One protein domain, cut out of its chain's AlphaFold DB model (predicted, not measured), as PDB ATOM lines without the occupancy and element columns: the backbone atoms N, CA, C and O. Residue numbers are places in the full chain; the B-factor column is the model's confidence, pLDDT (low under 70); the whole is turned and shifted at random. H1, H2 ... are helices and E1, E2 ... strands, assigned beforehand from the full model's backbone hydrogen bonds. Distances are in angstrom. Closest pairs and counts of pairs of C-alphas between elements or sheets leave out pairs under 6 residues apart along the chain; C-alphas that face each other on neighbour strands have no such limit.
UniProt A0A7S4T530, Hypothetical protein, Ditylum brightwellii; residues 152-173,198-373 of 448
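Overview. This is residues 152 to 173 and 198 to 373 of the 448 residues of the protein "Hypothetical protein" of Ditylum brightwellii (UniProt A0A7S4T530). One twisted sheet of seven strands, curled like part of a barrel, wraps round the helix H1, and the short helix H2 packs beside its strands E5 and E9. H4 runs beside H1 on the side away from the sheet, the small hairpin E7 and E8 sits at one end, and residues 321 to 326, with H3, stick out. The 198 printed residues include four named helices and nine named strands, along the chain E1 E2 E3 E4 E5 H1 E6 E7 E8 H2 H3 E9 H4; the class is mixed, helices and strands. The large sheet is mixed, in the order E1, E2, E3, E4, E5, E6, E9. The whole is compact, with a radius of gyration of the C-alphas of 16.9 A and spans of 50 by 40 by 37 A.

Along the chain. E1, residues 153 to 157, begins at C-alpha 153 (-23.203, -21.057, -35.600). E2, residues 162 to 170, measures 25.8 A; E3, residues 198 to 206, 26.5 A. E4, residues 209 to 217, bends by 56 degrees at residue 212 and measures 23.9 A. E5 is residues 230 to 236, H1 residues 245 to 260 with 22.6 A, and E6 residues 274 to 279. E7, residues 288 to 291, and E8, residues 298 to 301, precede H2, residues 303 to 311, H3, residues 321 to 325, and E9, residues 336 to 341. H4, residues 345 to 358, measures 19.7 A and ends at C-alpha 358 (-19.821, -26.885, -59.251).

Arrangement. E1 and E2 form a hairpin, with N 154 and O 166 2.8 A apart. E2 and E3 are antiparallel, N 165 to O 203 2.8 A. E3, E4 and E5 make a meander, each strand the antiparallel neighbour of the one before, with N 202 to O 214 at 2.8 A and N 213 to O 235 at 2.9 A. E5, H1 and E6 form a strand-helix-strand unit, two parallel neighbour strands with a helix between, its crossover right-handed; N 231 and O 278 are 2.8 A apart. E6 and E9 are antiparallel, N 277 to O 338 2.8 A. H1 and H2 are on one face of this sheet, as two layers; the closest C-alphas of E3 and H1, Leu 204 and Leu 249, are 6.5 A apart. H1 and H4 are close but not clearly touching, C-alphas 259 and 348 being 7.3 A apart, at a shallow tilt of 12 degrees, opposite ways. E7 and E8 form a hairpin, N 290 to O 299 2.9 A. In H1, H2 and H3 every O i to N i+4 pair is within hydrogen-bond range; in H4, 9 of 10 are.

Size, cuts and confidence. The two farthest C-alphas, Gly 161 and Met 325, are 52.2 A apart. Residues 174 to 197 are not printed, and C-alphas 173 and 198 are 10.8 A apart across the cut. The links E4 to E5 and H1 to E6 are long. The mean pLDDT of the printed part is 81.7; 39 residues are under 70, among them 220 to 227, 262 to 269 and 318 to 333.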
ATOM      1  N   GLN A 152     -19.704 -18.090 -34.030       77.50
ATOM      2  CA  GLN A 152     -21.023 -18.160 -34.630       77.50
ATOM      3  C   GLN A 152     -21.344 -19.599 -34.994       77.50
ATOM      4  O   GLN A 152     -20.465 -20.384 -35.359       77.50
ATOM      5  N   GLU A 153     -22.632 -19.903 -34.938       84.06
ATOM      6  CA  GLU A 153     -23.203 -21.057 -35.600       84.06
ATOM      7  C   GLU A 153     -23.725 -20.610 -36.965       84.06
ATOM      8  O   GLU A 153     -24.619 -19.769 -37.075       84.06
ATOM      9  N   VAL A 154     -23.120 -21.133 -38.029       85.38
ATOM     10  CA  VAL A 154     -23.559 -20.880 -39.398       85.38
ATOM     11  C   VAL A 154     -24.179 -22.144 -39.944       85.38
ATOM     12  O   VAL A 154     -23.485 -23.129 -40.209       85.38
ATOM     13  N   GLU A 155     -25.480 -22.078 -40.189       89.44
ATOM     14  CA  GLU A 155     -26.190 -23.113 -40.919       89.44
ATOM     15  C   GLU A 155     -26.188 -22.816 -42.424       89.44
ATOM     16  O   GLU A 155     -26.521 -21.722 -42.887       89.44
ATOM     17  N   MET A 156     -25.796 -23.813 -43.212       88.38
ATOM     18  CA  MET A 156     -25.780 -23.782 -44.666       88.38
ATOM     19  C   MET A 156     -26.580 -24.965 -45.200       88.38
ATOM     20  O   MET A 156     -26.207 -26.119 -45.000       88.38
ATOM     21  N   MET A 157     -27.642 -24.682 -45.951       85.50
ATOM     22  CA  MET A 157     -28.373 -25.710 -46.691       85.50
ATOM     23  C   MET A 157     -27.622 -26.058 -47.977       85.50
ATOM     24  O   MET A 157     -27.235 -25.161 -48.734       85.50
ATOM     25  N   ASN A 158     -27.423 -27.352 -48.225       79.38
ATOM     26  CA  ASN A 158     -26.855 -27.846 -49.470       79.38
ATOM     27  C   ASN A 158     -27.955 -28.385 -50.397       79.38
ATOM     28  O   ASN A 158     -29.021 -28.829 -49.960       79.38
ATOM     29  N   ASP A 159     -27.678 -28.378 -51.697       72.94
ATOM     30  CA  ASP A 159     -28.541 -29.011 -52.686       72.94
ATOM     31  C   ASP A 159     -28.566 -30.528 -52.414       72.94
ATOM     32  O   ASP A 159     -27.527 -31.189 -52.434       72.94
ATOM     33  N   GLY A 160     -29.754 -31.088 -52.161       80.06
ATOM     34  CA  GLY A 160     -29.933 -32.523 -51.893       80.06
ATOM     35  C   GLY A 160     -30.414 -32.886 -50.486       80.06
ATOM     36  O   GLY A 160     -30.420 -34.065 -50.166       80.06
ATOM     37  N   GLY A 161     -30.826 -31.913 -49.666       88.38
ATOM     38  CA  GLY A 161     -31.434 -32.174 -48.350       88.38
ATOM     39  C   GLY A 161     -30.439 -32.275 -47.193       88.38
ATOM     40  O   GLY A 161     -30.850 -32.475 -46.055       88.38
ATOM     41  N   TYR A 162     -29.150 -32.077 -47.469       93.12
ATOM     42  CA  TYR A 162     -28.117 -32.063 -46.445       93.12
ATOM     43  C   TYR A 162     -27.971 -30.669 -45.842       93.12
ATOM     44  O   TYR A 162     -28.014 -29.653 -46.548       93.12
ATOM     45  N   ARG A 163     -27.734 -30.636 -44.536       94.50
ATOM     46  CA  ARG A 163     -27.556 -29.418 -43.746       94.50
ATOM     47  C   ARG A 163     -26.141 -29.392 -43.194       94.50
ATOM     48  O   ARG A 163     -25.664 -30.395 -42.678       94.50
ATOM     49  N   ILE A 164     -25.440 -28.273 -43.328       94.75
ATOM     50  CA  ILE A 164     -24.098 -28.103 -42.768       94.75
ATOM     51  C   ILE A 164     -24.157 -27.062 -41.677       94.75
ATOM     52  O   ILE A 164     -24.609 -25.950 -41.919       94.75
ATOM     53  N   VAL A 165     -23.642 -27.415 -40.511       93.50
ATOM     54  CA  VAL A 165     -23.497 -26.511 -39.378       93.50
ATOM     55  C   VAL A 165     -22.012 -26.290 -39.148       93.50
ATOM     56  O   VAL A 165     -21.267 -27.250 -38.963       93.50
ATOM     57  N   ALA A 166     -21.570 -25.041 -39.201       92.25
ATOM     58  CA  ALA A 166     -20.236 -24.645 -38.773       92.25
ATOM     59  C   ALA A 166     -20.361 -23.913 -37.439       92.25
ATOM     60  O   ALA A 166     -20.981 -22.856 -37.391       92.25
ATOM     61  N   VAL A 167     -19.788 -24.476 -36.381       89.31
ATOM     62  CA  VAL A 167     -19.763 -23.876 -35.047       89.31
ATOM     63  C   VAL A 167     -18.340 -23.449 -34.751       89.31
ATOM     64  O   VAL A 167     -17.458 -24.300 -34.628       89.31
ATOM     65  N   THR A 168     -18.120 -22.144 -34.655       84.94
ATOM     66  CA  THR A 168     -16.860 -21.576 -34.175       84.94
ATOM     67  C   THR A 168     -17.013 -21.173 -32.715       84.94
ATOM     68  O   THR A 168     -17.949 -20.447 -32.377       84.94
ATOM     69  N   GLY A 169     -16.066 -21.576 -31.877       80.75
ATOM     70  CA  GLY A 169     -16.014 -21.165 -30.480       80.75
ATOM     71  C   GLY A 169     -14.700 -21.549 -29.820       80.75
ATOM     72  O   GLY A 169     -13.765 -22.009 -30.481       80.75
ATOM     73  N   GLU A 170     -14.646 -21.356 -28.509       78.12
ATOM     74  CA  GLU A 170     -13.617 -21.976 -27.680       78.12
ATOM     75  C   GLU A 170     -13.835 -23.489 -27.675       78.12
ATOM     76  O   GLU A 170     -14.976 -23.980 -27.735       78.12
ATOM     77  N   GLY A 171     -12.721 -24.220 -27.665       67.75
ATOM     78  CA  GLY A 171     -12.727 -25.637 -27.384       67.75
ATOM     79  C   GLY A 171     -13.531 -25.896 -26.104       67.75
ATOM     80  O   GLY A 171     -13.558 -25.052 -25.212       67.75
ATOM     81  N   PRO A 172     -14.259 -27.012 -26.042       59.84
ATOM     82  CA  PRO A 172     -14.927 -27.427 -24.820       59.84
ATOM     83  C   PRO A 172     -13.889 -27.463 -23.704       59.84
ATOM     84  O   PRO A 172     -12.875 -28.141 -23.848       59.84
ATOM     85  N   ASP A 173     -14.117 -26.691 -22.644       55.78
ATOM     86  CA  ASP A 173     -13.252 -26.737 -21.479       55.78
ATOM     87  C   ASP A 173     -13.298 -28.184 -20.972       55.78
ATOM     88  O   ASP A 173     -14.361 -28.661 -20.567       55.78
ATOM     89  N   ILE A 198      -9.235 -22.091 -29.718       77.06
ATOM     90  CA  ILE A 198     -10.334 -21.773 -30.621       77.06
ATOM     91  C   ILE A 198     -10.388 -22.854 -31.685       77.06
ATOM     92  O   ILE A 198      -9.367 -23.250 -32.259       77.06
ATOM     93  N   ALA A 199     -11.602 -23.280 -31.991       85.19
ATOM     94  CA  ALA A 199     -11.845 -24.241 -33.035       85.19
ATOM     95  C   ALA A 199     -13.129 -23.918 -33.791       85.19
ATOM     96  O   ALA A 199     -14.061 -23.287 -33.292       85.19
ATOM     97  N   THR A 200     -13.178 -24.389 -35.029       88.44
ATOM     98  CA  THR A 200     -14.400 -24.490 -35.808       88.44
ATOM     99  C   THR A 200     -14.686 -25.949 -36.094       88.44
ATOM    100  O   THR A 200     -13.893 -26.651 -36.727       88.44
ATOM    101  N   ARG A 201     -15.860 -26.404 -35.664       91.31
ATOM    102  CA  ARG A 201     -16.398 -27.713 -36.016       91.31
ATOM    103  C   ARG A 201     -17.397 -27.558 -37.148       91.31
ATOM    104  O   ARG A 201     -18.387 -26.849 -37.018       91.31
ATOM    105  N   PHE A 202     -17.159 -28.273 -38.236       94.06
ATOM    106  CA  PHE A 202     -18.116 -28.431 -39.319       94.06
ATOM    107  C   PHE A 202     -18.802 -29.775 -39.171       94.06
ATOM    108  O   PHE A 202     -18.129 -30.799 -39.069       94.06
ATOM    109  N   THR A 203     -20.124 -29.779 -39.227       94.69
ATOM    110  CA  THR A 203     -20.938 -30.983 -39.150       94.69
ATOM    111  C   THR A 203     -21.902 -31.025 -40.328       94.69
ATOM    112  O   THR A 203     -22.654 -30.083 -40.555       94.69
ATOM    113  N   LEU A 204     -21.862 -32.117 -41.088       95.19
ATOM    114  CA  LEU A 204     -22.780 -32.415 -42.180       95.19
ATOM    115  C   LEU A 204     -23.870 -33.358 -41.665       95.19
ATOM    116  O   LEU A 204     -23.564 -34.433 -41.145       95.19
ATOM    117  N   PHE A 205     -25.121 -32.960 -41.858       95.69
ATOM    118  CA  PHE A 205     -26.318 -33.690 -41.473       95.69
ATOM    119  C   PHE A 205     -27.100 -34.169 -42.697       95.69
ATOM    120  O   PHE A 205     -27.215 -33.438 -43.684       95.69
ATOM    121  N   ASP A 206     -27.664 -35.370 -42.595       94.94
ATOM    122  CA  ASP A 206     -28.707 -35.902 -43.473       94.94
ATOM    123  C   ASP A 206     -29.991 -36.074 -42.644       94.94
ATOM    124  O   ASP A 206     -30.089 -36.957 -41.790       94.94
ATOM    125  N   GLY A 207     -30.936 -35.145 -42.804       94.00
ATOM    126  CA  GLY A 207     -32.002 -34.949 -41.820       94.00
ATOM    127  C   GLY A 207     -31.427 -34.564 -40.450       94.00
ATOM    128  O   GLY A 207     -30.745 -33.547 -40.324       94.00
ATOM    129  N   GLU A 208     -31.685 -35.397 -39.440       94.31
ATOM    130  CA  GLU A 208     -31.153 -35.238 -38.075       94.31
ATOM    131  C   GLU A 208     -29.872 -36.056 -37.829       94.31
ATOM    132  O   GLU A 208     -29.231 -35.925 -36.787       94.31
ATOM    133  N   GLU A 209     -29.477 -36.917 -38.772       93.81
ATOM    134  CA  GLU A 209     -28.307 -37.777 -38.616       93.81
ATOM    135  C   GLU A 209     -27.019 -37.010 -38.938       93.81
ATOM    136  O   GLU A 209     -26.858 -36.489 -40.038       93.81
ATOM    137  N   GLU A 210     -26.059 -36.994 -38.011       93.88
ATOM    138  CA  GLU A 210     -24.693 -36.536 -38.285       93.88
ATOM    139  C   GLU A 210     -23.949 -37.578 -39.142       93.88
ATOM    140  O   GLU A 210     -23.666 -38.688 -38.684       93.88
ATOM    141  N   VAL A 211     -23.618 -37.219 -40.386       94.62
ATOM    142  CA  VAL A 211     -23.033 -38.144 -41.376       94.62
ATOM    143  C   VAL A 211     -21.555 -37.881 -41.670       94.62
ATOM    144  O   VAL A 211     -20.836 -38.799 -42.067       94.62
ATOM    145  N   ALA A 212     -21.071 -36.653 -41.462       94.12
ATOM    146  CA  ALA A 212     -19.650 -36.320 -41.563       94.12
ATOM    147  C   ALA A 212     -19.297 -35.110 -40.691       94.12
ATOM    148  O   ALA A 212     -20.143 -34.250 -40.444       94.12
ATOM    149  N   ARG A 213     -18.034 -35.007 -40.264       93.62
ATOM    150  CA  ARG A 213     -17.539 -33.843 -39.519       93.62
ATOM    151  C   ARG A 213     -16.097 -33.484 -39.857       93.62
ATOM    152  O   ARG A 213     -15.324 -34.340 -40.282       93.62
ATOM    153  N   CYS A 214     -15.747 -32.218 -39.666       92.94
ATOM    154  CA  CYS A 214     -14.386 -31.700 -39.754       92.94
ATOM    155  C   CYS A 214     -14.110 -30.853 -38.515       92.94
ATOM    156  O   CYS A 214     -14.916 -29.984 -38.184       92.94
ATOM    157  N   HIS A 215     -12.979 -31.082 -37.860       89.81
ATOM    158  CA  HIS A 215     -12.499 -30.244 -36.770       89.81
ATOM    159  C   HIS A 215     -11.306 -29.426 -37.260       89.81
ATOM    160  O   HIS A 215     -10.355 -29.981 -37.813       89.81
ATOM    161  N   MET A 216     -11.407 -28.107 -37.117       90.31
ATOM    162  CA  MET A 216     -10.387 -27.157 -37.530       90.31
ATOM    163  C   MET A 216      -9.987 -26.295 -36.339       90.31
ATOM    164  O   MET A 216     -10.817 -25.545 -35.836       90.31
ATOM    165  N   THR A 217      -8.735 -26.371 -35.920       85.44
ATOM    166  CA  THR A 217      -8.146 -25.518 -34.882       85.44
ATOM    167  C   THR A 217      -7.439 -24.331 -35.535       85.44
ATOM    168  O   THR A 217      -7.211 -24.302 -36.750       85.44
ATOM    169  N   TYR A 218      -7.120 -23.311 -34.742       79.75
ATOM    170  CA  TYR A 218      -6.343 -22.143 -35.198       79.75
ATOM    171  C   TYR A 218      -4.906 -22.139 -34.673       79.75
ATOM    172  O   TYR A 218      -4.099 -21.295 -35.067       79.75
ATOM    173  N   ARG A 219      -4.601 -23.112 -33.818       70.75
ATOM    174  CA  ARG A 219      -3.288 -23.434 -33.295       70.75
ATOM    175  C   ARG A 219      -3.065 -24.900 -33.624       70.75
ATOM    176  O   ARG A 219      -3.867 -25.732 -33.214       70.75
ATOM    177  N   ASP A 220      -2.041 -25.225 -34.409       55.72
ATOM    178  CA  ASP A 220      -1.549 -26.595 -34.326       55.72
ATOM    179  C   ASP A 220      -0.751 -26.681 -33.027       55.72
ATOM    180  O   ASP A 220      -0.030 -25.745 -32.693       55.72
ATOM    181  N   GLY A 221      -0.860 -27.764 -32.261       56.66
ATOM    182  CA  GLY A 221      -0.036 -27.979 -31.058       56.66
ATOM    183  C   GLY A 221       1.470 -28.117 -31.357       56.66
ATOM    184  O   GLY A 221       2.192 -28.816 -30.652       56.66
ATOM    185  N   SER A 222       1.945 -27.559 -32.472       60.25
ATOM    186  CA  SER A 222       3.339 -27.497 -32.853       60.25
ATOM    187  C   SER A 222       3.986 -26.242 -32.269       60.25
ATOM    188  O   SER A 222       3.345 -25.217 -32.062       60.25
ATOM    189  N   TYR A 223       5.297 -26.313 -32.052       56.34
ATOM    190  CA  TYR A 223       6.106 -25.149 -31.689       56.34
ATOM    191  C   TYR A 223       6.271 -24.153 -32.844       56.34
ATOM    192  O   TYR A 223       6.916 -23.129 -32.662       56.34
ATOM    193  N   ASP A 224       5.740 -24.449 -34.038       60.91
ATOM    194  CA  ASP A 224       5.788 -23.519 -35.156       60.91
ATOM    195  C   ASP A 224       4.740 -22.421 -34.942       60.91
ATOM    196  O   ASP A 224       3.540 -22.690 -35.022       60.91
ATOM    197  N   PRO A 225       5.162 -21.165 -34.740       52.53
ATOM    198  CA  PRO A 225       4.247 -20.064 -34.469       52.53
ATOM    199  C   PRO A 225       3.479 -19.618 -35.710       52.53
ATOM    200  O   PRO A 225       2.776 -18.606 -35.674       52.53
ATOM    201  N   SER A 226       3.598 -20.331 -36.834       59.97
ATOM    202  CA  SER A 226       2.743 -20.071 -37.971       59.97
ATOM    203  C   SER A 226       1.284 -20.317 -37.599       59.97
ATOM    204  O   SER A 226       0.809 -21.453 -37.544       59.97
ATOM    205  N   MET A 227       0.567 -19.222 -37.395       63.28
ATOM    206  CA  MET A 227      -0.867 -19.259 -37.191       63.28
ATOM    207  C   MET A 227      -1.569 -19.473 -38.526       63.28
ATOM    208  O   MET A 227      -1.251 -18.839 -39.539       63.28
ATOM    209  N   GLY A 228      -2.535 -20.377 -38.521       74.88
ATOM    210  CA  GLY A 228      -3.327 -20.736 -39.683       74.88
ATOM    211  C   GLY A 228      -4.366 -21.786 -39.305       74.88
ATOM    212  O   GLY A 228      -4.257 -22.404 -38.249       74.88
ATOM    213  N   PRO A 229      -5.393 -21.982 -40.142       86.75
ATOM    214  CA  PRO A 229      -6.332 -23.068 -39.926       86.75
ATOM    215  C   PRO A 229      -5.600 -24.408 -40.018       86.75
ATOM    216  O   PRO A 229      -4.969 -24.709 -41.038       86.75
ATOM    217  N   THR A 230      -5.734 -25.222 -38.982       88.12
ATOM    218  CA  THR A 230      -5.210 -26.583 -38.932       88.12
ATOM    219  C   THR A 230      -6.373 -27.553 -38.951       88.12
ATOM    220  O   THR A 230      -7.251 -27.523 -38.096       88.12
ATOM    221  N   ILE A 231      -6.409 -28.416 -39.960       91.50
ATOM    222  CA  ILE A 231      -7.380 -29.499 -40.052       91.50
ATOM    223  C   ILE A 231      -6.874 -30.655 -39.193       91.50
ATOM    224  O   ILE A 231      -6.057 -31.459 -39.648       91.50
ATOM    225  N   GLU A 232      -7.376 -30.735 -37.967       86.69
ATOM    226  CA  GLU A 232      -7.057 -31.834 -37.052       86.69
ATOM    227  C   GLU A 232      -7.676 -33.137 -37.548       86.69
ATOM    228  O   GLU A 232      -7.045 -34.192 -37.567       86.69
ATOM    229  N   MET A 233      -8.927 -33.072 -38.015       88.19
ATOM    230  CA  MET A 233      -9.657 -34.274 -38.392       88.19
ATOM    231  C   MET A 233     -10.749 -33.998 -39.417       88.19
ATOM    232  O   MET A 233     -11.456 -32.993 -39.352       88.19
ATOM    233  N   ILE A 234     -10.920 -34.951 -40.335       91.19
ATOM    234  CA  ILE A 234     -12.109 -35.106 -41.174       91.19
ATOM    235  C   ILE A 234     -12.556 -36.558 -41.054       91.19
ATOM    236  O   ILE A 234     -11.747 -37.466 -41.237       91.19
ATOM    237  N   ALA A 235     -13.839 -36.778 -40.787       90.44
ATOM    238  CA  ALA A 235     -14.420 -38.106 -40.651       90.44
ATOM    239  C   ALA A 235     -15.779 -38.193 -41.346       90.44
ATOM    240  O   ALA A 235     -16.579 -37.258 -41.298       90.44
ATOM    241  N   VAL A 236     -16.047 -39.347 -41.955       91.69
ATOM    242  CA  VAL A 236     -17.366 -39.743 -42.463       91.69
ATOM    243  C   VAL A 236     -17.807 -40.982 -41.698       91.69
ATOM    244  O   VAL A 236     -17.012 -41.915 -41.513       91.69
ATOM    245  N   LYS A 237     -19.072 -40.988 -41.265       91.31
ATOM    246  CA  LYS A 237     -19.692 -42.131 -40.590       91.31
ATOM    247  C   LYS A 237     -19.518 -43.383 -41.446       91.31
ATOM    248  O   LYS A 237     -19.745 -43.337 -42.654       91.31
ATOM    249  N   GLN A 238     -19.105 -44.498 -40.847       89.75
ATOM    250  CA  GLN A 238     -18.687 -45.684 -41.599       89.75
ATOM    251  C   GLN A 238     -19.794 -46.221 -42.515       89.75
ATOM    252  O   GLN A 238     -19.523 -46.540 -43.673       89.75
ATOM    253  N   SER A 239     -21.042 -46.226 -42.036       91.88
ATOM    254  CA  SER A 239     -22.225 -46.636 -42.810       91.88
ATOM    255  C   SER A 239     -22.533 -45.747 -44.020       91.88
ATOM    256  O   SER A 239     -23.294 -46.161 -44.889       91.88
ATOM    257  N   ARG A 240     -21.954 -44.541 -44.079       93.88
ATOM    258  CA  ARG A 240     -22.180 -43.524 -45.117       93.88
ATOM    259  C   ARG A 240     -20.951 -43.301 -46.010       93.88
ATOM    260  O   ARG A 240     -20.956 -42.431 -46.884       93.88
ATOM    261  N   ARG A 241     -19.866 -44.056 -45.801       92.81
ATOM    262  CA  ARG A 241     -18.670 -43.974 -46.654       92.81
ATOM    263  C   ARG A 241     -18.998 -44.450 -48.071       92.81
ATOM    264  O   ARG A 241     -19.793 -45.360 -48.276       92.81
ATOM    265  N   GLY A 242     -18.354 -43.851 -49.064       90.69
ATOM    266  CA  GLY A 242     -18.605 -44.088 -50.487       90.69
ATOM    267  C   GLY A 242     -19.655 -43.157 -51.085       90.69
ATOM    268  O   GLY A 242     -19.780 -43.095 -52.302       90.69
ATOM    269  N   GLU A 243     -20.354 -42.366 -50.273       93.75
ATOM    270  CA  GLU A 243     -21.305 -41.356 -50.752       93.75
ATOM    271  C   GLU A 243     -20.622 -40.033 -51.150       93.75
ATOM    272  O   GLU A 243     -21.283 -39.091 -51.587       93.75
ATOM    273  N   GLY A 244     -19.296 -39.927 -51.009       92.31
ATOM    274  CA  GLY A 244     -18.546 -38.712 -51.339       92.31
ATOM    275  C   GLY A 244     -18.782 -37.559 -50.356       92.31
ATOM    276  O   GLY A 244     -18.546 -36.397 -50.696       92.31
ATOM    277  N   LEU A 245     -19.232 -37.853 -49.134       93.75
ATOM    278  CA  LEU A 245     -19.562 -36.853 -48.118       93.75
ATOM    279  C   LEU A 245     -18.327 -36.091 -47.634       93.75
ATOM    280  O   LEU A 245     -18.420 -34.889 -47.387       93.75
ATOM    281  N   ALA A 246     -17.150 -36.730 -47.597       93.31
ATOM    282  CA  ALA A 246     -15.905 -36.041 -47.256       93.31
ATOM    283  C   ALA A 246     -15.604 -34.885 -48.227       93.31
ATOM    284  O   ALA A 246     -15.162 -33.812 -47.821       93.31
ATOM    285  N   LYS A 247     -15.880 -35.082 -49.524       92.56
ATOM    286  CA  LYS A 247     -15.706 -34.063 -50.574       92.56
ATOM    287  C   LYS A 247     -16.693 -32.916 -50.404       92.56
ATOM    288  O   LYS A 247     -16.320 -31.763 -50.610       92.56
ATOM    289  N   VAL A 248     -17.937 -33.240 -50.049       93.25
ATOM    290  CA  VAL A 248     -18.980 -32.250 -49.762       93.25
ATOM    291  C   VAL A 248     -18.567 -31.394 -48.580       93.25
ATOM    292  O   VAL A 248     -18.435 -30.183 -48.717       93.25
ATOM    293  N   LEU A 249     -18.255 -32.026 -47.457       94.56
ATOM    294  CA  LEU A 249     -17.803 -31.348 -46.255       94.56
ATOM    295  C   LEU A 249     -16.572 -30.466 -46.520       94.56
ATOM    296  O   LEU A 249     -16.588 -29.276 -46.204       94.56
ATOM    297  N   TRP A 250     -15.547 -31.002 -47.185       94.69
ATOM    298  CA  TRP A 250     -14.330 -30.254 -47.509       94.69
ATOM    299  C   TRP A 250     -14.580 -29.026 -48.387       94.69
ATOM    300  O   TRP A 250     -13.954 -27.986 -48.190       94.69
ATOM    301  N   HIS A 251     -15.521 -29.099 -49.333       93.19
ATOM    302  CA  HIS A 251     -15.905 -27.935 -50.132       93.19
ATOM    303  C   HIS A 251     -16.414 -26.781 -49.256       93.19
ATOM    304  O   HIS A 251     -16.055 -25.627 -49.492       93.19
ATOM    305  N   HIS A 252     -17.204 -27.084 -48.227       92.94
ATOM    306  CA  HIS A 252     -17.713 -26.069 -47.306       92.94
ATOM    307  C   HIS A 252     -16.644 -25.557 -46.342       92.94
ATOM    308  O   HIS A 252     -16.604 -24.352 -46.101       92.94
ATOM    309  N   VAL A 253     -15.737 -26.422 -45.875       93.25
ATOM    310  CA  VAL A 253     -14.556 -26.008 -45.096       93.25
ATOM    311  C   VAL A 253     -13.707 -25.021 -45.901       93.25
ATOM    312  O   VAL A 253     -13.435 -23.917 -45.438       93.25
ATOM    313  N   LEU A 254     -13.366 -25.356 -47.150       92.00
ATOM    314  CA  LEU A 254     -12.613 -24.461 -48.034       92.00
ATOM    315  C   LEU A 254     -13.321 -23.128 -48.251       92.00
ATOM    316  O   LEU A 254     -12.700 -22.073 -48.151       92.00
ATOM    317  N   ARG A 255     -14.627 -23.161 -48.526       90.56
ATOM    318  CA  ARG A 255     -15.415 -21.946 -48.733       90.56
ATOM    319  C   ARG A 255     -15.468 -21.081 -47.474       90.56
ATOM    320  O   ARG A 255     -15.460 -19.851 -47.585       90.56
ATOM    321  N   PHE A 256     -15.547 -21.705 -46.299       89.62
ATOM    322  CA  PHE A 256     -15.477 -21.008 -45.022       89.62
ATOM    323  C   PHE A 256     -14.124 -20.318 -44.870       89.62
ATOM    324  O   PHE A 256     -14.113 -19.116 -44.605       89.62
ATOM    325  N   ILE A 257     -13.019 -21.028 -45.127       88.38
ATOM    326  CA  ILE A 257     -11.669 -20.460 -45.054       88.38
ATOM    327  C   ILE A 257     -11.532 -19.275 -46.020       88.38
ATOM    328  O   ILE A 257     -11.201 -18.171 -45.610       88.38
ATOM    329  N   GLU A 258     -11.894 -19.454 -47.289       86.75
ATOM    330  CA  GLU A 258     -11.808 -18.401 -48.312       86.75
ATOM    331  C   GLU A 258     -12.664 -17.166 -48.008       86.75
ATOM    332  O   GLU A 258     -12.346 -16.067 -48.453       86.75
ATOM    333  N   THR A 259     -13.777 -17.340 -47.291       83.44
ATOM    334  CA  THR A 259     -14.696 -16.241 -46.972       83.44
ATOM    335  C   THR A 259     -14.289 -15.482 -45.714       83.44
ATOM    336  O   THR A 259     -14.465 -14.267 -45.678       83.44
ATOM    337  N   HIS A 260     -13.811 -16.185 -44.687       79.75
ATOM    338  CA  HIS A 260     -13.613 -15.603 -43.357       79.75
ATOM    339  C   HIS A 260     -12.155 -15.247 -43.068       79.75
ATOM    340  O   HIS A 260     -11.892 -14.421 -42.202       79.75
ATOM    341  N   PHE A 261     -11.199 -15.812 -43.806       75.81
ATOM    342  CA  PHE A 261      -9.789 -15.509 -43.605       75.81
ATOM    343  C   PHE A 261      -9.366 -14.432 -44.598       75.81
ATOM    344  O   PHE A 261      -9.375 -14.624 -45.813       75.81
ATOM    345  N   ALA A 262      -8.993 -13.276 -44.060       63.31
ATOM    346  CA  ALA A 262      -8.578 -12.110 -44.838       63.31
ATOM    347  C   ALA A 262      -7.060 -11.864 -44.789       63.31
ATOM    348  O   ALA A 262      -6.580 -10.839 -45.283       63.31
ATOM    349  N   LEU A 263      -6.311 -12.762 -44.149       61.31
ATOM    350  CA  LEU A 263      -4.953 -12.499 -43.695       61.31
ATOM    351  C   LEU A 263      -3.958 -13.473 -44.307       61.31
ATOM    352  O   LEU A 263      -4.217 -14.667 -44.440       61.31
ATOM    353  N   GLU A 264      -2.837 -12.908 -44.743       60.53
ATOM    354  CA  GLU A 264      -1.720 -13.660 -45.299       60.53
ATOM    355  C   GLU A 264      -1.038 -14.379 -44.141       60.53
ATOM    356  O   GLU A 264      -0.697 -13.748 -43.140       60.53
ATOM    357  N   CYS A 265      -0.835 -15.691 -44.264       56.38
ATOM    358  CA  CYS A 265       0.081 -16.363 -43.351       56.38
ATOM    359  C   CYS A 265       1.479 -15.825 -43.656       56.38
ATOM    360  O   CYS A 265       2.028 -16.133 -44.708       56.38
ATOM    361  N   LEU A 266       2.079 -15.064 -42.743       53.22
ATOM    362  CA  LEU A 266       3.490 -14.675 -42.832       53.22
ATOM    363  C   LEU A 266       4.391 -15.753 -42.217       53.22
ATOM    364  O   LEU A 266       5.323 -15.464 -41.471       53.22
ATOM    365  N   ASN A 267       4.102 -17.016 -42.543       60.16
ATOM    366  CA  ASN A 267       5.085 -18.080 -42.406       60.16
ATOM    367  C   ASN A 267       6.130 -17.868 -43.513       60.16
ATOM    368  O   ASN A 267       5.753 -17.639 -44.662       60.16
ATOM    369  N   ASN A 268       7.420 -17.996 -43.195       59.25
ATOM    370  CA  ASN A 268       8.512 -17.954 -44.177       59.25
ATOM    371  C   ASN A 268       8.307 -18.935 -45.355       59.25
ATOM    372  O   ASN A 268       8.895 -18.767 -46.427       59.25
ATOM    373  N   ASP A 269       7.461 -19.951 -45.176       67.75
ATOM    374  CA  ASP A 269       7.127 -20.940 -46.195       67.75
ATOM    375  C   ASP A 269       5.928 -20.570 -47.087       67.75
ATOM    376  O   ASP A 269       5.762 -21.178 -48.149       67.75
ATOM    377  N   ALA A 270       5.087 -19.608 -46.695       73.25
ATOM    378  CA  ALA A 270       3.858 -19.282 -47.412       73.25
ATOM    379  C   ALA A 270       4.081 -18.233 -48.518       73.25
ATOM    380  O   ALA A 270       4.674 -17.182 -48.274       73.25
ATOM    381  N   PRO A 271       3.599 -18.472 -49.755       77.88
ATOM    382  CA  PRO A 271       3.610 -17.447 -50.791       77.88
ATOM    383  C   PRO A 271       2.790 -16.215 -50.383       77.88
ATOM    384  O   PRO A 271       1.689 -16.346 -49.841       77.88
ATOM    385  N   ILE A 272       3.291 -15.025 -50.725       77.06
ATOM    386  CA  ILE A 272       2.580 -13.749 -50.544       77.06
ATOM    387  C   ILE A 272       1.181 -13.835 -51.173       77.06
ATOM    388  O   ILE A 272       1.013 -14.363 -52.276       77.06
ATOM    389  N   GLY A 273       0.176 -13.308 -50.471       80.12
ATOM    390  CA  GLY A 273      -1.220 -13.351 -50.910       80.12
ATOM    391  C   GLY A 273      -1.905 -14.710 -50.735       80.12
ATOM    392  O   GLY A 273      -2.907 -14.965 -51.407       80.12
ATOM    393  N   THR A 274      -1.393 -15.594 -49.870       84.81
ATOM    394  CA  THR A 274      -2.023 -16.891 -49.573       84.81
ATOM    395  C   THR A 274      -2.219 -17.138 -48.075       84.81
ATOM    396  O   THR A 274      -1.482 -16.624 -47.234       84.81
ATOM    397  N   ILE A 275      -3.227 -17.944 -47.748       84.00
ATOM    398  CA  ILE A 275      -3.437 -18.563 -46.437       84.00
ATOM    399  C   ILE A 275      -2.820 -19.956 -46.492       84.00
ATOM    400  O   ILE A 275      -3.084 -20.709 -47.433       84.00
ATOM    401  N   MET A 276      -2.031 -20.317 -45.486       86.94
ATOM    402  CA  MET A 276      -1.532 -21.677 -45.322       86.94
ATOM    403  C   MET A 276      -2.476 -22.448 -44.399       86.94
ATOM    404  O   MET A 276      -2.601 -22.126 -43.224       86.94
ATOM    405  N   VAL A 277      -3.134 -23.467 -44.941       89.69
ATOM    406  CA  VAL A 277      -3.911 -24.441 -44.171       89.69
ATOM    407  C   VAL A 277      -3.009 -25.622 -43.860       89.69
ATOM    408  O   VAL A 277      -2.433 -26.197 -44.786       89.69
ATOM    409  N   LYS A 278      -2.894 -25.999 -42.592       89.81
ATOM    410  CA  LYS A 278      -2.167 -27.199 -42.180       89.81
ATOM    411  C   LYS A 278      -3.124 -28.370 -42.004       89.81
ATOM    412  O   LYS A 278      -4.319 -28.193 -41.795       89.81
ATOM    413  N   ALA A 279      -2.593 -29.574 -42.090       89.19
ATOM    414  CA  ALA A 279      -3.222 -30.766 -41.557       89.19
ATOM    415  C   ALA A 279      -2.146 -31.534 -40.794       89.19
ATOM    416  O   ALA A 279      -1.117 -31.905 -41.371       89.19
ATOM    417  N   ALA A 280      -2.379 -31.703 -39.496       77.81
ATOM    418  CA  ALA A 280      -1.497 -32.413 -38.587       77.81
ATOM    419  C   ALA A 280      -2.047 -33.819 -38.310       77.81
ATOM    420  O   ALA A 280      -3.165 -34.150 -38.706       77.81
ATOM    421  N   GLN A 281      -1.227 -34.658 -37.669       69.75
ATOM    422  CA  GLN A 281      -1.629 -35.972 -37.149       69.75
ATOM    423  C   GLN A 281      -2.368 -36.842 -38.182       69.75
ATOM    424  O   GLN A 281      -3.431 -37.409 -37.932       69.75
ATOM    425  N   ILE A 282      -1.794 -36.965 -39.385       71.19
ATOM    426  CA  ILE A 282      -2.422 -37.662 -40.516       71.19
ATOM    427  C   ILE A 282      -2.301 -39.196 -40.372       71.19
ATOM    428  O   ILE A 282      -1.741 -39.884 -41.228       71.19
ATOM    429  N   THR A 283      -2.806 -39.749 -39.272       66.25
ATOM    430  CA  THR A 283      -2.682 -41.171 -38.900       66.25
ATOM    431  C   THR A 283      -3.970 -41.964 -39.127       66.25
ATOM    432  O   THR A 283      -3.967 -43.195 -39.071       66.25
ATOM    433  N   LEU A 284      -5.063 -41.276 -39.470       65.81
ATOM    434  CA  LEU A 284      -6.375 -41.873 -39.683       65.81
ATOM    435  C   LEU A 284      -6.384 -42.892 -40.844       65.81
ATOM    436  O   LEU A 284      -6.171 -42.515 -42.010       65.81
ATOM    437  N   PRO A 285      -6.661 -44.182 -40.563       70.31
ATOM    438  CA  PRO A 285      -6.486 -45.245 -41.545       70.31
ATOM    439  C   PRO A 285      -7.553 -45.235 -42.637       70.31
ATOM    440  O   PRO A 285      -7.237 -45.553 -43.782       70.31
ATOM    441  N   GLU A 286      -8.787 -44.846 -42.309       83.12
ATOM    442  CA  GLU A 286      -9.913 -44.821 -43.242       83.12
ATOM    443  C   GLU A 286     -10.870 -43.686 -42.896       83.12
ATOM    444  O   GLU A 286     -11.416 -43.634 -41.796       83.12
ATOM    445  N   VAL A 287     -11.084 -42.786 -43.850       84.69
ATOM    446  CA  VAL A 287     -11.981 -41.631 -43.695       84.69
ATOM    447  C   VAL A 287     -13.166 -41.721 -44.642       84.69
ATOM    448  O   VAL A 287     -14.247 -41.242 -44.324       84.69
ATOM    449  N   GLU A 288     -12.974 -42.335 -45.807       88.81
ATOM    450  CA  GLU A 288     -13.949 -42.362 -46.893       88.81
ATOM    451  C   GLU A 288     -13.752 -43.638 -47.729       88.81
ATOM    452  O   GLU A 288     -12.744 -44.331 -47.584       88.81
ATOM    453  N   MET A 289     -14.686 -43.956 -48.625       88.44
ATOM    454  CA  MET A 289     -14.457 -44.926 -49.701       88.44
ATOM    455  C   MET A 289     -14.438 -44.220 -51.056       88.44
ATOM    456  O   MET A 289     -15.236 -43.323 -51.321       88.44
ATOM    457  N   ARG A 290     -13.534 -44.636 -51.945       87.75
ATOM    458  CA  ARG A 290     -13.477 -44.140 -53.327       87.75
ATOM    459  C   ARG A 290     -13.877 -45.235 -54.298       87.75
ATOM    460  O   ARG A 290     -13.513 -46.392 -54.112       87.75
ATOM    461  N   MET A 291     -14.533 -44.859 -55.388       87.31
ATOM    462  CA  MET A 291     -14.795 -45.792 -56.478       87.31
ATOM    463  C   MET A 291     -13.594 -45.873 -57.428       87.31
ATOM    464  O   MET A 291     -13.110 -44.844 -57.915       87.31
ATOM    465  N   THR A 292     -13.092 -47.078 -57.713       84.25
ATOM    466  CA  THR A 292     -12.001 -47.231 -58.685       84.25
ATOM    467  C   THR A 292     -12.509 -47.015 -60.112       84.25
ATOM    468  O   THR A 292     -13.646 -47.332 -60.462       84.25
ATOM    469  N   LYS A 293     -11.641 -46.495 -60.989       81.44
ATOM    470  CA  LYS A 293     -11.989 -46.297 -62.405       81.44
ATOM    471  C   LYS A 293     -12.127 -47.611 -63.179       81.44
ATOM    472  O   LYS A 293     -12.795 -47.621 -64.207       81.44
ATOM    473  N   ARG A 294     -11.444 -48.675 -62.743       83.88
ATOM    474  CA  ARG A 294     -11.282 -49.906 -63.530       83.88
ATOM    475  C   ARG A 294     -12.487 -50.826 -63.405       83.88
ATOM    476  O   ARG A 294     -12.975 -51.315 -64.417       83.88
ATOM    477  N   ASP A 295     -12.939 -51.058 -62.182       90.00
ATOM    478  CA  ASP A 295     -13.987 -52.036 -61.869       90.00
ATOM    479  C   ASP A 295     -15.189 -51.422 -61.145       90.00
ATOM    480  O   ASP A 295     -16.163 -52.122 -60.887       90.00
ATOM    481  N   LYS A 296     -15.143 -50.114 -60.848       89.06
ATOM    482  CA  LYS A 296     -16.153 -49.409 -60.050       89.06
ATOM    483  C   LYS A 296     -16.355 -50.003 -58.648       89.06
ATOM    484  O   LYS A 296     -17.376 -49.737 -58.021       89.06
ATOM    485  N   SER A 297     -15.394 -50.772 -58.137       88.75
ATOM    486  CA  SER A 297     -15.398 -51.218 -56.747       88.75
ATOM    487  C   SER A 297     -15.119 -50.043 -55.813       88.75
ATOM    488  O   SER A 297     -14.423 -49.089 -56.180       88.75
ATOM    489  N   LEU A 298     -15.685 -50.099 -54.608       87.19
ATOM    490  CA  LEU A 298     -15.350 -49.176 -53.534       87.19
ATOM    491  C   LEU A 298     -14.106 -49.692 -52.816       87.19
ATOM    492  O   LEU A 298     -14.057 -50.850 -52.410       87.19
ATOM    493  N   VAL A 299     -13.109 -48.826 -52.662       87.56
ATOM    494  CA  VAL A 299     -11.901 -49.118 -51.888       87.56
ATOM    495  C   VAL A 299     -11.750 -48.099 -50.761       87.56
ATOM    496  O   VAL A 299     -12.042 -46.915 -50.983       87.56
ATOM    497  N   PRO A 300     -11.279 -48.521 -49.574       88.88
ATOM    498  CA  PRO A 300     -11.022 -47.603 -48.476       88.88
ATOM    499  C   PRO A 300     -10.035 -46.504 -48.866       88.88
ATOM    500  O   PRO A 300      -9.082 -46.718 -49.624       88.88
ATOM    501  N   LEU A 301     -10.270 -45.312 -48.334       87.81
ATOM    502  CA  LEU A 301      -9.439 -44.141 -48.531       87.81
ATOM    503  C   LEU A 301      -8.983 -43.600 -47.177       87.81
ATOM    504  O   LEU A 301      -9.768 -43.032 -46.417       87.81
ATOM    505  N   GLY A 302      -7.690 -43.757 -46.895       86.81
ATOM    506  CA  GLY A 302      -7.072 -43.193 -45.695       86.81
ATOM    507  C   GLY A 302      -6.932 -41.677 -45.755       86.81
ATOM    508  O   GLY A 302      -6.860 -41.088 -46.839       86.81
ATOM    509  N   TYR A 303      -6.833 -41.047 -44.585       87.50
ATOM    510  CA  TYR A 303      -6.842 -39.588 -44.437       87.50
ATOM    511  C   TYR A 303      -5.734 -38.908 -45.239       87.50
ATOM    512  O   TYR A 303      -5.963 -37.961 -45.984       87.50
ATOM    513  N   LYS A 304      -4.541 -39.498 -45.219       86.88
ATOM    514  CA  LYS A 304      -3.400 -39.046 -46.014       86.88
ATOM    515  C   LYS A 304      -3.677 -39.007 -47.511       86.88
ATOM    516  O   LYS A 304      -3.326 -38.054 -48.202       86.88
ATOM    517  N   HIS A 305      -4.316 -40.052 -48.025       87.19
ATOM    518  CA  HIS A 305      -4.687 -40.102 -49.432       87.19
ATOM    519  C   HIS A 305      -5.778 -39.082 -49.741       87.19
ATOM    520  O   HIS A 305      -5.681 -38.408 -50.761       87.19
ATOM    521  N   LEU A 306      -6.752 -38.911 -48.845       89.94
ATOM    522  CA  LEU A 306      -7.777 -37.881 -48.963       89.94
ATOM    523  C   LEU A 306      -7.158 -36.476 -49.095       89.94
ATOM    524  O   LEU A 306      -7.422 -35.777 -50.076       89.94
ATOM    525  N   LEU A 307      -6.265 -36.101 -48.178       90.81
ATOM    526  CA  LEU A 307      -5.628 -34.783 -48.168       90.81
ATOM    527  C   LEU A 307      -4.774 -34.533 -49.424       90.81
ATOM    528  O   LEU A 307      -4.997 -33.555 -50.144       90.81
ATOM    529  N   TYR A 308      -3.821 -35.422 -49.719       88.69
ATOM    530  CA  TYR A 308      -2.859 -35.203 -50.807       88.69
ATOM    531  C   TYR A 308      -3.449 -35.437 -52.205       88.69
ATOM    532  O   TYR A 308      -3.107 -34.716 -53.142       88.69
ATOM    533  N   ASP A 309      -4.304 -36.451 -52.380       84.06
ATOM    534  CA  ASP A 309      -4.753 -36.859 -53.722       84.06
ATOM    535  C   ASP A 309      -6.021 -36.135 -54.165       84.06
ATOM    536  O   ASP A 309      -6.272 -36.018 -55.370       84.06
ATOM    537  N   TYR A 310      -6.812 -35.649 -53.207       86.00
ATOM    538  CA  TYR A 310      -8.144 -35.122 -53.483       86.00
ATOM    539  C   TYR A 310      -8.335 -33.690 -53.014       86.00
ATOM    540  O   TYR A 310      -8.972 -32.912 -53.726       86.00
ATOM    541  N   PHE A 311      -7.770 -33.311 -51.870       91.31
ATOM    542  CA  PHE A 311      -7.932 -31.956 -51.339       91.31
ATOM    543  C   PHE A 311      -6.822 -30.996 -51.781       91.31
ATOM    544  O   PHE A 311      -6.981 -29.778 -51.674       91.31
ATOM    545  N   GLY A 312      -5.754 -31.515 -52.390       90.19
ATOM    546  CA  GLY A 312      -4.670 -30.716 -52.959       90.19
ATOM    547  C   GLY A 312      -3.636 -30.257 -51.946       90.19
ATOM    548  O   GLY A 312      -2.836 -29.379 -52.273       90.19
ATOM    549  N   PHE A 313      -3.634 -30.837 -50.746       92.12
ATOM    550  CA  PHE A 313      -2.553 -30.611 -49.800       92.12
ATOM    551  C   PHE A 313      -1.236 -31.113 -50.379       92.12
ATOM    552  O   PHE A 313      -1.199 -32.061 -51.158       92.12
ATOM    553  N   SER A 314      -0.151 -30.465 -49.990       90.19
ATOM    554  CA  SER A 314       1.216 -30.769 -50.378       90.19
ATOM    555  C   SER A 314       2.044 -31.075 -49.144       90.19
ATOM    556  O   SER A 314       1.794 -30.519 -48.084       90.19
ATOM    557  N   VAL A 315       3.034 -31.950 -49.271       86.44
ATOM    558  CA  VAL A 315       4.017 -32.180 -48.208       86.44
ATOM    559  C   VAL A 315       4.693 -30.855 -47.873       86.44
ATOM    560  O   VAL A 315       5.177 -30.171 -48.784       86.44
ATOM    561  N   ARG A 316       4.723 -30.497 -46.587       82.94
ATOM    562  CA  ARG A 316       5.443 -29.309 -46.145       82.94
ATOM    563  C   ARG A 316       6.946 -29.557 -46.233       82.94
ATOM    564  O   ARG A 316       7.488 -30.474 -45.623       82.94
ATOM    565  N   GLU A 317       7.638 -28.717 -46.993       75.69
ATOM    566  CA  GLU A 317       9.094 -28.646 -46.920       75.69
ATOM    567  C   GLU A 317       9.462 -27.682 -45.796       75.69
ATOM    568  O   GLU A 317       9.425 -26.474 -45.998       75.69
ATOM    569  N   GLN A 318       9.797 -28.206 -44.614       68.62
ATOM    570  CA  GLN A 318      10.328 -27.374 -43.535       68.62
ATOM    571  C   GLN A 318      11.670 -26.775 -43.978       68.62
ATOM    572  O   GLN A 318      12.603 -27.506 -44.334       68.62
ATOM    573  N   LYS A 319      11.758 -25.442 -44.001       66.75
ATOM    574  CA  LYS A 319      12.981 -24.696 -44.333       66.75
ATOM    575  C   LYS A 319      13.664 -24.181 -43.066       66.75
ATOM    576  O   LYS A 319      13.062 -24.099 -42.004       66.75
ATOM    577  N   GLY A 320      14.933 -23.797 -43.198       64.12
ATOM    578  CA  GLY A 320      15.692 -23.128 -42.137       64.12
ATOM    579  C   GLY A 320      16.638 -24.036 -41.352       64.12
ATOM    580  O   GLY A 320      16.679 -25.256 -41.529       64.12
ATOM    581  N   VAL A 321      17.445 -23.406 -40.494       54.25
ATOM    582  CA  VAL A 321      18.496 -24.077 -39.715       54.25
ATOM    583  C   VAL A 321      17.886 -25.033 -38.686       54.25
ATOM    584  O   VAL A 321      18.434 -26.107 -38.475       54.25
ATOM    585  N   GLY A 322      16.712 -24.715 -38.128       54.19
ATOM    586  CA  GLY A 322      15.970 -25.615 -37.236       54.19
ATOM    587  C   GLY A 322      15.571 -26.933 -37.910       54.19
ATOM    588  O   GLY A 322      15.838 -28.000 -37.368       54.19
ATOM    589  N   ALA A 323      15.047 -26.893 -39.140       57.47
ATOM    590  CA  ALA A 323      14.732 -28.107 -39.903       57.47
ATOM    591  C   ALA A 323      15.980 -28.973 -40.170       57.47
ATOM    592  O   ALA A 323      15.899 -30.202 -40.193       57.47
ATOM    593  N   TYR A 324      17.142 -28.333 -40.348       55.88
ATOM    594  CA  TYR A 324      18.430 -29.007 -40.522       55.88
ATOM    595  C   TYR A 324      18.976 -29.588 -39.207       55.88
ATOM    596  O   TYR A 324      19.432 -30.727 -39.192       55.88
ATOM    597  N   MET A 325      18.908 -28.828 -38.109       48.84
ATOM    598  CA  MET A 325      19.434 -29.221 -36.796       48.84
ATOM    599  C   MET A 325      18.573 -30.281 -36.111       48.84
ATOM    600  O   MET A 325      19.107 -31.203 -35.501       48.84
ATOM    601  N   PHE A 326      17.252 -30.187 -36.247       51.69
ATOM    602  CA  PHE A 326      16.317 -31.119 -35.622       51.69
ATOM    603  C   PHE A 326      15.870 -32.247 -36.543       51.69
ATOM    604  O   PHE A 326      15.086 -33.082 -36.092       51.69
ATOM    605  N   ALA A 327      16.347 -32.257 -37.801       51.38
ATOM    606  CA  ALA A 327      16.026 -33.241 -38.835       51.38
ATOM    607  C   ALA A 327      14.596 -33.766 -38.670       51.38
ATOM    608  O   ALA A 327      14.436 -34.956 -38.437       51.38
ATOM    609  N   SER A 328      13.620 -32.841 -38.648       48.12
ATOM    610  CA  SER A 328      12.206 -33.040 -38.287       48.12
ATOM    611  C   SER A 328      11.899 -34.466 -37.802       48.12
ATOM    612  O   SER A 328      11.693 -35.358 -38.625       48.12
ATOM    613  N   ARG A 329      11.884 -34.715 -36.480       53.62
ATOM    614  CA  ARG A 329      11.569 -36.057 -35.931       53.62
ATOM    615  C   ARG A 329      10.252 -36.633 -36.478       53.62
ATOM    616  O   ARG A 329      10.088 -37.847 -36.493       53.62
ATOM    617  N   ARG A 330       9.352 -35.771 -36.963       56.94
ATOM    618  CA  ARG A 330       8.172 -36.150 -37.745       56.94
ATOM    619  C   ARG A 330       8.551 -36.476 -39.198       56.94
ATOM    620  O   ARG A 330       9.146 -35.628 -39.874       56.94
ATOM    621  N   PRO A 331       8.195 -37.664 -39.717       63.31
ATOM    622  CA  PRO A 331       8.246 -37.959 -41.140       63.31
ATOM    623  C   PRO A 331       7.682 -36.809 -41.981       63.31
ATOM    624  O   PRO A 331       6.618 -36.265 -41.699       63.31
ATOM    625  N   LYS A 332       8.403 -36.431 -43.047       66.31
ATOM    626  CA  LYS A 332       8.052 -35.280 -43.906       66.31
ATOM    627  C   LYS A 332       6.624 -35.334 -44.452       66.31
ATOM    628  O   LYS A 332       6.096 -34.337 -44.907       66.31
ATOM    629  N   ASP A 333       6.027 -36.510 -44.492       65.88
ATOM    630  CA  ASP A 333       4.712 -36.781 -45.044       65.88
ATOM    631  C   ASP A 333       3.577 -36.812 -44.003       65.88
ATOM    632  O   ASP A 333       2.430 -37.063 -44.391       65.88
ATOM    633  N   GLU A 334       3.876 -36.535 -42.731       72.50
ATOM    634  CA  GLU A 334       2.902 -36.373 -41.639       72.50
ATOM    635  C   GLU A 334       2.377 -34.945 -41.484       72.50
ATOM    636  O   GLU A 334       1.357 -34.745 -40.828       72.50
ATOM    637  N   GLU A 335       3.030 -33.968 -42.113       79.19
ATOM    638  CA  GLU A 335       2.572 -32.583 -42.139       79.19
ATOM    639  C   GLU A 335       2.226 -32.175 -43.572       79.19
ATOM    640  O   GLU A 335       3.081 -32.126 -44.467       79.19
ATOM    641  N   ALA A 336       0.947 -31.885 -43.791       87.88
ATOM    642  CA  ALA A 336       0.451 -31.458 -45.086       87.88
ATOM    643  C   ALA A 336       0.041 -29.985 -45.036       87.88
ATOM    644  O   ALA A 336      -0.610 -29.542 -44.096       87.88
ATOM    645  N   VAL A 337       0.381 -29.234 -46.079       90.88
ATOM    646  CA  VAL A 337       0.022 -27.822 -46.240       90.88
ATOM    647  C   VAL A 337      -0.767 -27.594 -47.520       90.88
ATOM    648  O   VAL A 337      -0.451 -28.136 -48.579       90.88
ATOM    649  N   LEU A 338      -1.789 -26.754 -47.452       92.00
ATOM    650  CA  LEU A 338      -2.533 -26.263 -48.601       92.00
ATOM    651  C   LEU A 338      -2.485 -24.737 -48.608       92.00
ATOM    652  O   LEU A 338      -2.925 -24.092 -47.665       92.00
ATOM    653  N   TYR A 339      -2.003 -24.164 -49.706       90.12
ATOM    654  CA  TYR A 339      -2.009 -22.717 -49.901       90.12
ATOM    655  C   TYR A 339      -3.280 -22.291 -50.633       90.12
ATOM    656  O   TYR A 339      -3.534 -22.717 -51.766       90.12
ATOM    657  N   ILE A 340      -4.078 -21.449 -49.986       89.50
ATOM    658  CA  ILE A 340      -5.319 -20.896 -50.523       89.50
ATOM    659  C   ILE A 340      -5.073 -19.428 -50.885       89.50
ATOM    660  O   ILE A 340      -4.710 -18.651 -50.005       89.50
ATOM    661  N   PRO A 341      -5.255 -19.011 -52.151       88.25
ATOM    662  CA  PRO A 341      -5.128 -17.608 -52.524       88.25
ATOM    663  C   PRO A 341      -6.135 -16.740 -51.774       88.25
ATOM    664  O   PRO A 341      -7.323 -17.063 -51.734       88.25
ATOM    665  N   LEU A 342      -5.677 -15.607 -51.253       83.50
ATOM    666  CA  LEU A 342      -6.572 -14.564 -50.779       83.50
ATOM    667  C   LEU A 342      -7.275 -13.931 -51.972       83.50
ATOM    668  O   LEU A 342      -6.648 -13.490 -52.937       83.50
ATOM    669  N   LEU A 343      -8.598 -13.894 -51.898       84.44
ATOM    670  CA  LEU A 343      -9.446 -13.372 -52.955       84.44
ATOM    671  C   LEU A 343     -10.027 -12.024 -52.528       84.44
ATOM    672  O   LEU A 343     -10.485 -11.848 -51.401       84.44
ATOM    673  N   SER A 344     -10.057 -11.064 -53.451       84.12
ATOM    674  CA  SER A 344     -10.788  -9.814 -53.252       84.12
ATOM    675  C   SER A 344     -12.293 -10.075 -53.105       84.12
ATOM    676  O   SER A 344     -12.805 -11.097 -53.569       84.12
ATOM    677  N   LYS A 345     -13.049  -9.123 -52.534       84.50
ATOM    678  CA  LYS A 345     -14.520  -9.237 -52.418       84.50
ATOM    679  C   LYS A 345     -15.193  -9.519 -53.772       84.50
ATOM    680  O   LYS A 345     -16.121 -10.322 -53.851       84.50
ATOM    681  N   GLU A 346     -14.692  -8.918 -54.851       89.94
ATOM    682  CA  GLU A 346     -15.178  -9.155 -56.215       89.94
ATOM    683  C   GLU A 346     -14.834 -10.557 -56.730       89.94
ATOM    684  O   GLU A 346     -15.670 -11.215 -57.354       89.94
ATOM    685  N   GLN A 347     -13.612 -11.033 -56.469       91.19
ATOM    686  CA  GLN A 347     -13.191 -12.389 -56.826       91.19
ATOM    687  C   GLN A 347     -13.999 -13.435 -56.053       91.19
ATOM    688  O   GLN A 347     -14.459 -14.401 -56.661       91.19
ATOM    689  N   LEU A 348     -14.255 -13.211 -54.761       88.25
ATOM    690  CA  LEU A 348     -15.126 -14.053 -53.939       88.25
ATOM    691  C   LEU A 348     -16.558 -14.076 -54.473       88.25
ATOM    692  O   LEU A 348     -17.148 -15.147 -54.582       88.25
ATOM    693  N   ALA A 349     -17.121 -12.929 -54.860       88.94
ATOM    694  CA  ALA A 349     -18.461 -12.874 -55.443       88.94
ATOM    695  C   ALA A 349     -18.552 -13.682 -56.751       88.94
ATOM    696  O   ALA A 349     -19.472 -14.486 -56.921       88.94
ATOM    697  N   LYS A 350     -17.569 -13.531 -57.649       92.50
ATOM    698  CA  LYS A 350     -17.477 -14.319 -58.892       92.50
ATOM    699  C   LYS A 350     -17.327 -15.811 -58.596       92.50
ATOM    700  O   LYS A 350     -18.034 -16.625 -59.190       92.50
ATOM    701  N   LYS A 351     -16.455 -16.160 -57.648       90.69
ATOM    702  CA  LYS A 351     -16.211 -17.542 -57.241       90.69
ATOM    703  C   LYS A 351     -17.448 -18.192 -56.621       90.69
ATOM    704  O   LYS A 351     -17.785 -19.312 -56.977       90.69
ATOM    705  N   ARG A 352     -18.211 -17.482 -55.785       89.00
ATOM    706  CA  ARG A 352     -19.472 -17.989 -55.208       89.00
ATOM    707  C   ARG A 352     -20.479 -18.413 -56.277       89.00
ATOM    708  O   ARG A 352     -21.170 -19.415 -56.106       89.00
ATOM    709  N   LEU A 353     -20.553 -17.679 -57.390       88.06
ATOM    710  CA  LEU A 353     -21.430 -18.030 -58.511       88.06
ATOM    711  C   LEU A 353     -20.971 -19.307 -59.225       88.06
ATOM    712  O   LEU A 353     -21.809 -20.125 -59.609       88.06
ATOM    713  N   THR A 354     -19.660 -19.489 -59.404       89.00
ATOM    714  CA  THR A 354     -19.106 -20.705 -60.018       89.00
ATOM    715  C   THR A 354     -19.200 -21.906 -59.086       89.00
ATOM    716  O   THR A 354     -19.573 -22.990 -59.526       89.00
ATOM    717  N   ASP A 355     -18.925 -21.707 -57.802       87.31
ATOM    718  CA  ASP A 355     -18.925 -22.754 -56.786       87.31
ATOM    719  C   ASP A 355     -20.327 -23.294 -56.562       87.31
ATOM    720  O   ASP A 355     -20.498 -24.503 -56.543       87.31
ATOM    721  N   LYS A 356     -21.358 -22.437 -56.540       86.81
ATOM    722  CA  LYS A 356     -22.751 -22.901 -56.459       86.81
ATOM    723  C   LYS A 356     -23.112 -23.881 -57.584       86.81
ATOM    724  O   LYS A 356     -23.878 -24.808 -57.367       86.81
ATOM    725  N   ARG A 357     -22.565 -23.696 -58.790       86.50
ATOM    726  CA  ARG A 357     -22.819 -24.595 -59.935       86.50
ATOM    727  C   ARG A 357     -21.994 -25.879 -59.877       86.50
ATOM    728  O   ARG A 357     -22.434 -26.900 -60.394       86.50
ATOM    729  N   ASN A 358     -20.804 -25.804 -59.288       87.56
ATOM    730  CA  ASN A 358     -19.821 -26.885 -59.251       87.56
ATOM    731  C   ASN A 358     -19.737 -27.577 -57.885       87.56
ATOM    732  O   ASN A 358     -18.841 -28.403 -57.688       87.56
ATOM    733  N   ALA A 359     -20.627 -27.229 -56.953       88.50
ATOM    734  CA  ALA A 359     -20.637 -27.779 -55.615       88.50
ATOM    735  C   ALA A 359     -20.744 -29.308 -55.710       88.50
ATOM    736  O   ALA A 359     -21.583 -29.827 -56.462       88.50
ATOM    737  N   PRO A 360     -19.868 -30.049 -55.013       90.50
ATOM    738  CA  PRO A 360     -19.987 -31.493 -54.946       90.50
ATOM    739  C   PRO A 360     -21.349 -31.866 -54.366       90.50
ATOM    740  O   PRO A 360     -21.807 -31.268 -53.391       90.50
ATOM    741  N   LYS A 361     -21.975 -32.869 -54.973       90.25
ATOM    742  CA  LYS A 361     -23.236 -33.421 -54.497       90.25
ATOM    743  C   LYS A 361     -22.971 -34.732 -53.762       90.25
ATOM    744  O   LYS A 361     -22.122 -35.503 -54.219       90.25
ATOM    745  N   PRO A 362     -23.690 -34.993 -52.665       90.56
ATOM    746  CA  PRO A 362     -23.762 -36.318 -52.068       90.56
ATOM    747  C   PRO A 362     -24.164 -37.378 -53.102       90.56
ATOM    748  O   PRO A 362     -24.891 -37.091 -54.055       90.56
ATOM    749  N   GLY A 363     -23.648 -38.591 -52.935       87.25
ATOM    750  CA  GLY A 363     -23.838 -39.705 -53.863       87.25
ATOM    751  C   GLY A 363     -22.904 -39.699 -55.079       87.25
ATOM    752  O   GLY A 363     -23.028 -40.581 -55.926       87.25
ATOM    753  N   ASP A 364     -21.968 -38.746 -55.189       85.44
ATOM    754  CA  ASP A 364     -20.886 -38.784 -56.183       85.44
ATOM    755  C   ASP A 364     -19.620 -39.423 -55.577       85.44
ATOM    756  O   ASP A 364     -18.776 -38.707 -55.021       85.44
ATOM    757  N   PRO A 365     -19.425 -40.752 -55.715       77.06
ATOM    758  CA  PRO A 365     -18.237 -41.434 -55.200       77.06
ATOM    759  C   PRO A 365     -16.963 -41.047 -55.964       77.06
ATOM    760  O   PRO A 365     -15.855 -41.442 -55.581       77.06
ATOM    761  N   PHE A 366     -17.080 -40.314 -57.080       78.94
ATOM    762  CA  PHE A 366     -15.924 -39.860 -57.832       78.94
ATOM    763  C   PHE A 366     -15.314 -38.625 -57.177       78.94
ATOM    764  O   PHE A 366     -15.657 -37.461 -57.427       78.94
ATOM    765  N   LEU A 367     -14.286 -38.884 -56.387       74.56
ATOM    766  CA  LEU A 367     -13.365 -37.854 -55.955       74.56
ATOM    767  C   LEU A 367     -12.509 -37.425 -57.162       74.56
ATOM    768  O   LEU A 367     -11.715 -38.201 -57.702       74.56
ATOM    769  N   ARG A 368     -12.695 -36.186 -57.636       73.94
ATOM    770  CA  ARG A 368     -11.828 -35.607 -58.674       73.94
ATOM    771  C   ARG A 368     -10.497 -35.250 -58.025       73.94
ATOM    772  O   ARG A 368     -10.478 -34.548 -57.022       73.94
ATOM    773  N   SER A 369      -9.401 -35.743 -58.588       66.75
ATOM    774  CA  SER A 369      -8.074 -35.533 -58.021       66.75
ATOM    775  C   SER A 369      -7.625 -34.086 -58.208       66.75
ATOM    776  O   SER A 369      -7.397 -33.653 -59.340       66.75
ATOM    777  N   LYS A 370      -7.444 -33.366 -57.103       77.00
ATOM    778  CA  LYS A 370      -6.544 -32.219 -57.043       77.00
ATOM    779  C   LYS A 370      -5.293 -32.732 -56.343       77.00
ATOM    780  O   LYS A 370      -5.263 -32.802 -55.123       77.00
ATOM    781  N   MET A 371      -4.314 -33.189 -57.118       80.31
ATOM    782  CA  MET A 371      -3.080 -33.730 -56.550       80.31
ATOM    783  C   MET A 371      -2.217 -32.582 -56.048       80.31
ATOM    784  O   MET A 371      -1.855 -31.704 -56.831       80.31
ATOM    785  N   GLY A 372      -1.891 -32.583 -54.761       84.44
ATOM    786  CA  GLY A 372      -0.794 -31.763 -54.268       84.44
ATOM    787  C   GLY A 372       0.532 -32.517 -54.302       84.44
ATOM    788  O   GLY A 372       0.621 -33.666 -54.749       84.44
ATOM    789  N   LYS A 373       1.604 -31.840 -53.888       85.12
ATOM    790  CA  LYS A 373       2.955 -32.403 -53.949       85.12
ATOM    791  C   LYS A 373       3.134 -33.487 -52.889       85.12
ATOM    792  O   LYS A 373       2.753 -33.304 -51.739       85.12
TER     793      LYS A 373